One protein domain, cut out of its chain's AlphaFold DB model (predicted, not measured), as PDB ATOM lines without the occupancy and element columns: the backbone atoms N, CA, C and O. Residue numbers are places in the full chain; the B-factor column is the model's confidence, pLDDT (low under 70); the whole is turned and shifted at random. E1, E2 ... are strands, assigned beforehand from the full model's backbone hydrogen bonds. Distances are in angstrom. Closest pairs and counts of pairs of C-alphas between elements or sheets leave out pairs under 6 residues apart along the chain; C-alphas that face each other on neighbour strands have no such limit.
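This is residues 132 to 197 of the 258 residues of the protein "Hypothetical protein" of Prymnesium polylepis (UniProt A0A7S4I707). With little regular structure, the domain is one strongly twisted sheet in two three-strand halves, E3-E2-E1 and E4-E5-E6, turned at the bent E4 into an open V. It is all strand, with 26 of 66 printed residues in E1 to E6, no named helix, order E3-E2-E1-E4-E5-E6, all antiparallel. It is compact, radius of gyration of the C-alphas 10.7 A, spanning 25 by 23 by 20 A.

E4, residues 169 to 177, bends by 80 degrees at residue 172. It pairs with E1, residues 141 to 144, over 169 to 173, N 142 and O 172 being 2.8 A apart, and forms a hairpin with E5, residues 181 to 184, N 183 and O 176 being 2.9 A apart. E1 and E4 stand antiparallel at 119 degrees. E2, residues 150 to 152, forms hairpins with E1, N 151 to O 143 2.8 A, and E3, residues 155 to 157, N 152 to O 155 2.9 A. E5 and E6, residues 191 to 193, form another, N 182 to O 192 2.9 A. E1 E2 E3 and E4 E5 E6 are meanders, each strand the antiparallel neighbour of the one before; E1 to E4 make a Greek key, a meander with E1 also beside E4.

E4 is 16.2 A long, E1 10.2 A. E1 begins at C-alpha 141 (-32.660, 51.292, -1.032); E6 ends at C-alpha 193 (-21.916, 39.852, -7.936).

The printed part has no cut. The E3 to E4 link, 11 residues, is long. Residues 158 to 167, 187 to 189 and 197 have pLDDT under 70.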
ATOM      1  N   VAL A 132     -22.379  39.883   1.939       79.56
ATOM      2  CA  VAL A 132     -22.653  41.290   2.271       79.56
ATOM      3  C   VAL A 132     -24.140  41.599   2.165       79.56
ATOM      4  O   VAL A 132     -24.650  42.426   2.920       79.56
ATOM      5  N   PHE A 133     -24.834  40.964   1.220       85.56
ATOM      6  CA  PHE A 133     -26.274  41.096   1.036       85.56
ATOM      7  C   PHE A 133     -26.972  39.771   1.309       85.56
ATOM      8  O   PHE A 133     -26.510  38.714   0.880       85.56
ATOM      9  N   CYS A 134     -28.140  39.838   1.934       88.31
ATOM     10  CA  CYS A 134     -28.986  38.685   2.213       88.31
ATOM     11  C   CYS A 134     -30.406  38.890   1.673       88.31
ATOM     12  O   CYS A 134     -30.790  39.980   1.248       88.31
ATOM     13  N   ALA A 135     -31.222  37.833   1.701       87.69
ATOM     14  CA  ALA A 135     -32.589  37.872   1.175       87.69
ATOM     15  C   ALA A 135     -33.474  38.951   1.832       87.69
ATOM     16  O   ALA A 135     -34.403  39.446   1.192       87.69
ATOM     17  N   THR A 136     -33.171  39.340   3.077       91.25
ATOM     18  CA  THR A 136     -33.924  40.374   3.808       91.25
ATOM     19  C   THR A 136     -33.701  41.788   3.269       91.25
ATOM     20  O   THR A 136     -34.537  42.652   3.497       91.25
ATOM     21  N   ASP A 137     -32.651  42.012   2.472       91.19
ATOM     22  CA  ASP A 137     -32.370  43.314   1.849       91.19
ATOM     23  C   ASP A 137     -33.285  43.620   0.654       91.19
ATOM     24  O   ASP A 137     -33.238  44.706   0.075       91.19
ATOM     25  N   LYS A 138     -34.115  42.663   0.227       93.00
ATOM     26  CA  LYS A 138     -35.050  42.863  -0.879       93.00
ATOM     27  C   LYS A 138     -36.016  44.010  -0.563       93.00
ATOM     28  O   LYS A 138     -36.728  43.983   0.431       93.00
ATOM     29  N   GLY A 139     -36.105  44.969  -1.481       91.00
ATOM     30  CA  GLY A 139     -36.944  46.160  -1.358       91.00
ATOM     31  C   GLY A 139     -36.235  47.356  -0.722       91.00
ATOM     32  O   GLY A 139     -36.681  48.487  -0.927       91.00
ATOM     33  N   GLU A 140     -35.108  47.143  -0.039       95.56
ATOM     34  CA  GLU A 140     -34.316  48.229   0.534       95.56
ATOM     35  C   GLU A 140     -33.667  49.098  -0.545       95.56
ATOM     36  O   GLU A 140     -33.437  48.686  -1.690       95.56
ATOM     37  N   LYS A 141     -33.360  50.341  -0.167       93.56
ATOM     38  CA  LYS A 141     -32.660  51.292  -1.032       93.56
ATOM     39  C   LYS A 141     -31.152  51.103  -0.908       93.56
ATOM     40  O   LYS A 141     -30.581  51.329   0.155       93.56
ATOM     41  N   LEU A 142     -30.517  50.746  -2.018       91.31
ATOM     42  CA  LEU A 142     -29.078  50.598  -2.168       91.31
ATOM     43  C   LEU A 142     -28.447  51.901  -2.660       91.31
ATOM     44  O   LEU A 142     -28.846  52.465  -3.678       91.31
ATOM     45  N   THR A 143     -27.418  52.350  -1.954       90.25
ATOM     46  CA  THR A 143     -26.490  53.387  -2.404       90.25
ATOM     47  C   THR A 143     -25.077  52.824  -2.369       90.25
ATOM     48  O   THR A 143     -24.677  52.230  -1.371       90.25
ATOM     49  N   ILE A 144     -24.326  53.015  -3.448       87.19
ATOM     50  CA  ILE A 144     -22.897  52.714  -3.519       87.19
ATOM     51  C   ILE A 144     -22.212  54.019  -3.901       87.19
ATOM     52  O   ILE A 144     -22.460  54.572  -4.970       87.19
ATOM     53  N   SER A 145     -21.410  54.552  -2.987       82.88
ATOM     54  CA  SER A 145     -20.662  55.785  -3.235       82.88
ATOM     55  C   SER A 145     -19.525  55.557  -4.237       82.88
ATOM     56  O   SER A 145     -19.076  54.431  -4.434       82.88
ATOM     57  N   ALA A 146     -19.013  56.637  -4.832       75.88
ATOM     58  CA  ALA A 146     -17.862  56.569  -5.736       75.88
ATOM     59  C   ALA A 146     -16.590  56.014  -5.058       75.88
ATOM     60  O   ALA A 146     -15.747  55.429  -5.730       75.88
ATOM     61  N   SER A 147     -16.467  56.154  -3.733       71.56
ATOM     62  CA  SER A 147     -15.389  55.551  -2.936       71.56
ATOM     63  C   SER A 147     -15.676  54.107  -2.506       71.56
ATOM     64  O   SER A 147     -14.842  53.484  -1.859       71.56
ATOM     65  N   GLY A 148     -16.841  53.555  -2.858       72.69
ATOM     66  CA  GLY A 148     -17.199  52.164  -2.600       72.69
ATOM     67  C   GLY A 148     -17.913  51.879  -1.284       72.69
ATOM     68  O   GLY A 148     -18.255  50.729  -1.027       72.69
ATOM     69  N   HIS A 149     -18.234  52.878  -0.460       78.69
ATOM     70  CA  HIS A 149     -19.105  52.621   0.694       78.69
ATOM     71  C   HIS A 149     -20.495  52.185   0.241       78.69
ATOM     72  O   HIS A 149     -21.114  52.857  -0.595       78.69
ATOM     73  N   ILE A 150     -20.981  51.094   0.832       84.06
ATOM     74  CA  ILE A 150     -22.311  50.546   0.590       84.06
ATOM     75  C   ILE A 150     -23.241  51.000   1.711       84.06
ATOM     76  O   ILE A 150     -22.939  50.854   2.895       84.06
ATOM     77  N   LYS A 151     -24.413  51.507   1.336       89.38
ATOM     78  CA  LYS A 151     -25.521  51.780   2.248       89.38
ATOM     79  C   LYS A 151     -26.770  51.054   1.768       89.38
ATOM     80  O   LYS A 151     -27.184  51.234   0.623       89.38
ATOM     81  N   VAL A 152     -27.374  50.270   2.653       89.31
ATOM     82  CA  VAL A 152     -28.630  49.545   2.419       89.31
ATOM     83  C   VAL A 152     -29.638  50.020   3.455       89.31
ATOM     84  O   VAL A 152     -29.461  49.802   4.655       89.31
ATOM     85  N   GLY A 153     -30.652  50.762   3.011       87.75
ATOM     86  CA  GLY A 153     -31.595  51.423   3.912       87.75
ATOM     87  C   GLY A 153     -30.870  52.376   4.871       87.75
ATOM     88  O   GLY A 153     -30.315  53.399   4.459       87.75
ATOM     89  N   ARG A 154     -30.859  52.040   6.167       84.06
ATOM     90  CA  ARG A 154     -30.138  52.790   7.218       84.06
ATOM     91  C   ARG A 154     -28.768  52.207   7.577       84.06
ATOM     92  O   ARG A 154     -28.024  52.863   8.299       84.06
ATOM     93  N   GLN A 155     -28.433  51.013   7.096       83.81
ATOM     94  CA  GLN A 155     -27.192  50.323   7.439       83.81
ATOM     95  C   GLN A 155     -26.061  50.712   6.490       83.81
ATOM     96  O   GLN A 155     -26.264  50.787   5.278       83.81
ATOM     97  N   VAL A 156     -24.865  50.921   7.040       81.44
ATOM     98  CA  VAL A 156     -23.620  51.078   6.277       81.44
ATOM     99  C   VAL A 156     -22.859  49.761   6.351       81.44
ATOM    100  O   VAL A 156     -22.762  49.171   7.424       81.44
ATOM    101  N   ARG A 157     -22.363  49.286   5.207       77.69
ATOM    102  CA  ARG A 157     -21.618  48.031   5.086       77.69
ATOM    103  C   ARG A 157     -20.280  48.308   4.420       77.69
ATOM    104  O   ARG A 157     -20.221  48.980   3.387       77.69
ATOM    105  N   GLU A 158     -19.218  47.795   5.024       65.69
ATOM    106  CA  GLU A 158     -17.873  47.893   4.474       65.69
ATOM    107  C   GLU A 158     -17.567  46.677   3.611       65.69
ATOM    108  O   GLU A 158     -17.800  45.536   4.001       65.69
ATOM    109  N   VAL A 159     -17.062  46.942   2.410       66.44
ATOM    110  CA  VAL A 159     -16.622  45.928   1.456       66.44
ATOM    111  C   VAL A 159     -15.358  46.446   0.799       66.44
ATOM    112  O   VAL A 159     -15.308  47.592   0.352       66.44
ATOM    113  N   PHE A 160     -14.344  45.595   0.698       54.66
ATOM    114  CA  PHE A 160     -13.180  45.890  -0.124       54.66
ATOM    115  C   PHE A 160     -13.522  45.589  -1.574       54.66
ATOM    116  O   PHE A 160     -13.686  44.428  -1.914       54.66
ATOM    117  N   TRP A 161     -13.636  46.601  -2.429       55.88
ATOM    118  CA  TRP A 161     -13.776  46.394  -3.872       55.88
ATOM    119  C   TRP A 161     -12.433  45.953  -4.471       55.88
ATOM    120  O   TRP A 161     -11.377  46.389  -4.016       55.88
ATOM    121  N   GLY A 162     -12.461  45.042  -5.449       50.41
ATOM    122  CA  GLY A 162     -11.251  44.532  -6.106       50.41
ATOM    123  C   GLY A 162     -10.674  45.529  -7.113       50.41
ATOM    124  O   GLY A 162     -10.869  46.734  -6.994       50.41
ATOM    125  N   VAL A 163     -10.022  45.028  -8.168       43.59
ATOM    126  CA  VAL A 163      -9.410  45.838  -9.253       43.59
ATOM    127  C   VAL A 163     -10.462  46.486 -10.189       43.59
ATOM    128  O   VAL A 163     -10.215  46.748 -11.360       43.59
ATOM    129  N   GLY A 164     -11.666  46.763  -9.693       52.44
ATOM    130  CA  GLY A 164     -12.734  47.440 -10.420       52.44
ATOM    131  C   GLY A 164     -13.373  48.504  -9.542       52.44
ATOM    132  O   GLY A 164     -13.674  48.245  -8.378       52.44
ATOM    133  N   GLN A 165     -13.586  49.701 -10.094       54.62
ATOM    134  CA  GLN A 165     -14.347  50.723  -9.385       54.62
ATOM    135  C   GLN A 165     -15.797  50.244  -9.190       54.62
ATOM    136  O   GLN A 165     -16.400  49.729 -10.140       54.62
ATOM    137  N   PRO A 166     -16.366  50.395  -7.982       62.69
ATOM    138  CA  PRO A 166     -17.771  50.096  -7.749       62.69
ATOM    139  C   PRO A 166     -18.669  50.909  -8.689       62.69
ATOM    140  O   PRO A 166     -18.333  52.057  -8.994       62.69
ATOM    141  N   PRO A 167     -19.840  50.387  -9.109       69.81
ATOM    142  CA  PRO A 167     -20.828  51.234  -9.760       69.81
ATOM    143  C   PRO A 167     -21.295  52.281  -8.754       69.81
ATOM    144  O   PRO A 167     -21.808  51.896  -7.702       69.81
ATOM    145  N   PRO A 168     -21.215  53.581  -9.064       80.69
ATOM    146  CA  PRO A 168     -21.909  54.570  -8.267       80.69
ATOM    147  C   PRO A 168     -23.416  54.323  -8.420       80.69
ATOM    148  O   PRO A 168     -23.963  54.434  -9.517       80.69
ATOM    149  N   LEU A 169     -24.089  53.966  -7.328       87.06
ATOM    150  CA  LEU A 169     -25.539  53.766  -7.283       87.06
ATOM    151  C   LEU A 169     -26.142  54.745  -6.282       87.06
ATOM    152  O   LEU A 169     -25.634  54.884  -5.172       87.06
ATOM    153  N   ALA A 170     -27.251  55.387  -6.644       88.69
ATOM    154  CA  ALA A 170     -27.927  56.365  -5.797       88.69
ATOM    155  C   ALA A 170     -29.357  55.908  -5.482       88.69
ATOM    156  O   ALA A 170     -30.251  56.030  -6.318       88.69
ATOM    157  N   ALA A 171     -29.566  55.381  -4.271       89.94
ATOM    158  CA  ALA A 171     -30.872  54.985  -3.735       89.94
ATOM    159  C   ALA A 171     -31.738  54.115  -4.679       89.94
ATOM    160  O   ALA A 171     -32.952  54.313  -4.807       89.94
ATOM    161  N   VAL A 172     -31.132  53.117  -5.325       91.12
ATOM    162  CA  VAL A 172     -31.836  52.170  -6.205       91.12
ATOM    163  C   VAL A 172     -32.468  51.036  -5.390       91.12
ATOM    164  O   VAL A 172     -31.857  50.569  -4.434       91.12
ATOM    165  N   PRO A 173     -33.690  50.575  -5.705       92.62
ATOM    166  CA  PRO A 173     -34.299  49.467  -4.973       92.62
ATOM    167  C   PRO A 173     -33.585  48.145  -5.275       92.62
ATOM    168  O   PRO A 173     -33.281  47.855  -6.433       92.62
ATOM    169  N   ILE A 174     -33.363  47.323  -4.253       92.19
ATOM    170  CA  ILE A 174     -32.906  45.939  -4.420       92.19
ATOM    171  C   ILE A 174     -34.104  45.071  -4.821       92.19
ATOM    172  O   ILE A 174     -35.114  45.017  -4.124       92.19
ATOM    173  N   VAL A 175     -33.992  44.364  -5.943       92.50
ATOM    174  CA  VAL A 175     -35.064  43.517  -6.498       92.50
ATOM    175  C   VAL A 175     -34.980  42.091  -5.967       92.50
ATOM    176  O   VAL A 175     -35.999  41.468  -5.662       92.50
ATOM    177  N   SER A 176     -33.765  41.555  -5.877       91.19
ATOM    178  CA  SER A 176     -33.509  40.208  -5.370       91.19
ATOM    179  C   SER A 176     -32.046  40.045  -4.989       91.19
ATOM    180  O   SER A 176     -31.172  40.593  -5.665       91.19
ATOM    181  N   VAL A 177     -31.795  39.200  -3.997       89.75
ATOM    182  CA  VAL A 177     -30.456  38.813  -3.561       89.75
ATOM    183  C   VAL A 177     -30.351  37.293  -3.593       89.75
ATOM    184  O   VAL A 177     -31.237  36.603  -3.089       89.75
ATOM    185  N   THR A 178     -29.282  36.788  -4.197       86.62
ATOM    186  CA  THR A 178     -28.823  35.399  -4.084       86.62
ATOM    187  C   THR A 178     -27.378  35.387  -3.594       86.62
ATOM    188  O   THR A 178     -26.724  36.431  -3.555       86.62
ATOM    189  N   ASP A 179     -26.850  34.207  -3.285       78.44
ATOM    190  CA  ASP A 179     -25.446  34.013  -2.897       78.44
ATOM    191  C   ASP A 179     -24.446  34.521  -3.943       78.44
ATOM    192  O   ASP A 179     -23.306  34.841  -3.616       78.44
ATOM    193  N   GLU A 180     -24.866  34.601  -5.207       79.00
ATOM    194  CA  GLU A 180     -24.014  35.043  -6.307       79.00
ATOM    195  C   GLU A 180     -24.324  36.453  -6.799       79.00
ATOM    196  O   GLU A 180     -23.421  37.119  -7.302       79.00
ATOM    197  N   TRP A 181     -25.574  36.918  -6.722       85.19
ATOM    198  CA  TRP A 181     -26.004  38.133  -7.418       85.19
ATOM    199  C   TRP A 181     -26.909  39.013  -6.569       85.19
ATOM    200  O   TRP A 181     -27.883  38.554  -5.974       85.19
ATOM    201  N   VAL A 182     -26.658  40.316  -6.645       86.69
ATOM    202  CA  VAL A 182     -27.588  41.359  -6.211       86.69
ATOM    203  C   VAL A 182     -28.171  42.005  -7.457       86.69
ATOM    204  O   VAL A 182     -27.436  42.545  -8.286       86.69
ATOM    205  N   ARG A 183     -29.497  41.939  -7.607       89.62
ATOM    206  CA  ARG A 183     -30.234  42.627  -8.678       89.62
ATOM    207  C   ARG A 183     -30.858  43.893  -8.121       89.62
ATOM    208  O   ARG A 183     -31.452  43.856  -7.043       89.62
ATOM    209  N   TYR A 184     -30.766  44.983  -8.866       89.50
ATOM    210  CA  TYR A 184     -31.244  46.294  -8.438       89.50
ATOM    211  C   TYR A 184     -31.993  47.015  -9.563       89.50
ATOM    212  O   TYR A 184     -31.898  46.639 -10.725       89.50
ATOM    213  N   GLY A 185     -32.750  48.055  -9.213       86.62
ATOM    214  CA  GLY A 185     -33.458  48.892 -10.180       86.62
ATOM    215  C   GLY A 185     -34.621  48.186 -10.884       86.62
ATOM    216  O   GLY A 185     -35.242  47.278 -10.341       86.62
ATOM    217  N   HIS A 186     -34.950  48.648 -12.090       74.12
ATOM    218  CA  HIS A 186     -36.034  48.087 -12.910       74.12
ATOM    219  C   HIS A 186     -35.525  47.455 -14.218       74.12
ATOM    220  O   HIS A 186     -36.308  46.860 -14.960       74.12
ATOM    221  N   GLY A 187     -34.222  47.556 -14.508       69.38
ATOM    222  CA  GLY A 187     -33.608  46.958 -15.687       69.38
ATOM    223  C   GLY A 187     -33.460  45.442 -15.556       69.38
ATOM    224  O   GLY A 187     -33.099  44.905 -14.509       69.38
ATOM    225  N   ARG A 188     -33.695  44.710 -16.653       56.88
ATOM    226  CA  ARG A 188     -33.593  43.236 -16.674       56.88
ATOM    227  C   ARG A 188     -32.181  42.722 -16.345       56.88
ATOM    228  O   ARG A 188     -32.067  41.602 -15.847       56.88
ATOM    229  N   ASN A 189     -31.140  43.524 -16.587       67.62
ATOM    230  CA  ASN A 189     -29.729  43.130 -16.495       67.62
ATOM    231  C   ASN A 189     -28.925  43.886 -15.422       67.62
ATOM    232  O   ASN A 189     -27.716  43.677 -15.326       67.62
ATOM    233  N   ASP A 190     -29.578  44.711 -14.605       82.19
ATOM    234  CA  ASP A 190     -28.918  45.523 -13.582       82.19
ATOM    235  C   ASP A 190     -28.579  44.645 -12.374       82.19
ATOM    236  O   ASP A 190     -29.407  44.363 -11.500       82.19
ATOM    237  N   ARG A 191     -27.355  44.114 -12.373       82.50
ATOM    238  CA  ARG A 191     -26.852  43.246 -11.310       82.50
ATOM    239  C   ARG A 191     -25.352  43.373 -11.126       82.50
ATOM    240  O   ARG A 191     -24.619  43.607 -12.083       82.50
ATOM    241  N   PHE A 192     -24.901  43.132  -9.906       80.81
ATOM    242  CA  PHE A 192     -23.493  42.915  -9.583       80.81
ATOM    243  C   PHE A 192     -23.362  41.638  -8.755       80.81
ATOM    244  O   PHE A 192     -24.348  41.152  -8.188       80.81
ATOM    245  N   ARG A 193     -22.163  41.050  -8.744       78.31
ATOM    246  CA  ARG A 193     -21.916  39.852  -7.936       78.31
ATOM    247  C   ARG A 193     -22.085  40.194  -6.459       78.31
ATOM    248  O   ARG A 193     -21.559  41.216  -6.040       78.31
ATOM    249  N   ASN A 194     -22.786  39.361  -5.693       81.00
ATOM    250  CA  ASN A 194     -22.924  39.552  -4.251       81.00
ATOM    251  C   ASN A 194     -21.529  39.440  -3.611       81.00
ATOM    252  O   ASN A 194     -20.930  38.362  -3.675       81.00
ATOM    253  N   PRO A 195     -20.957  40.541  -3.089       74.94
ATOM    254  CA  PRO A 195     -19.645  40.481  -2.485       74.94
ATOM    255  C   PRO A 195     -19.707  39.676  -1.191       74.94
ATOM    256  O   PRO A 195     -20.732  39.624  -0.506       74.94
ATOM    257  N   ARG A 196     -18.575  39.065  -0.861       72.19
ATOM    258  CA  ARG A 196     -18.385  38.364   0.399       72.19
ATOM    259  C   ARG A 196     -17.391  39.121   1.265       72.19
ATOM    260  O   ARG A 196     -16.524  39.819   0.740       72.19
ATOM    261  N   VAL A 197     -17.540  39.000   2.575       68.31
ATOM    262  CA  VAL A 197     -16.640  39.595   3.569       68.31
ATOM    263  C   VAL A 197     -16.122  38.522   4.512       68.31
ATOM    264  O   VAL A 197     -16.735  37.467   4.671       68.31
TER     265      VAL A 197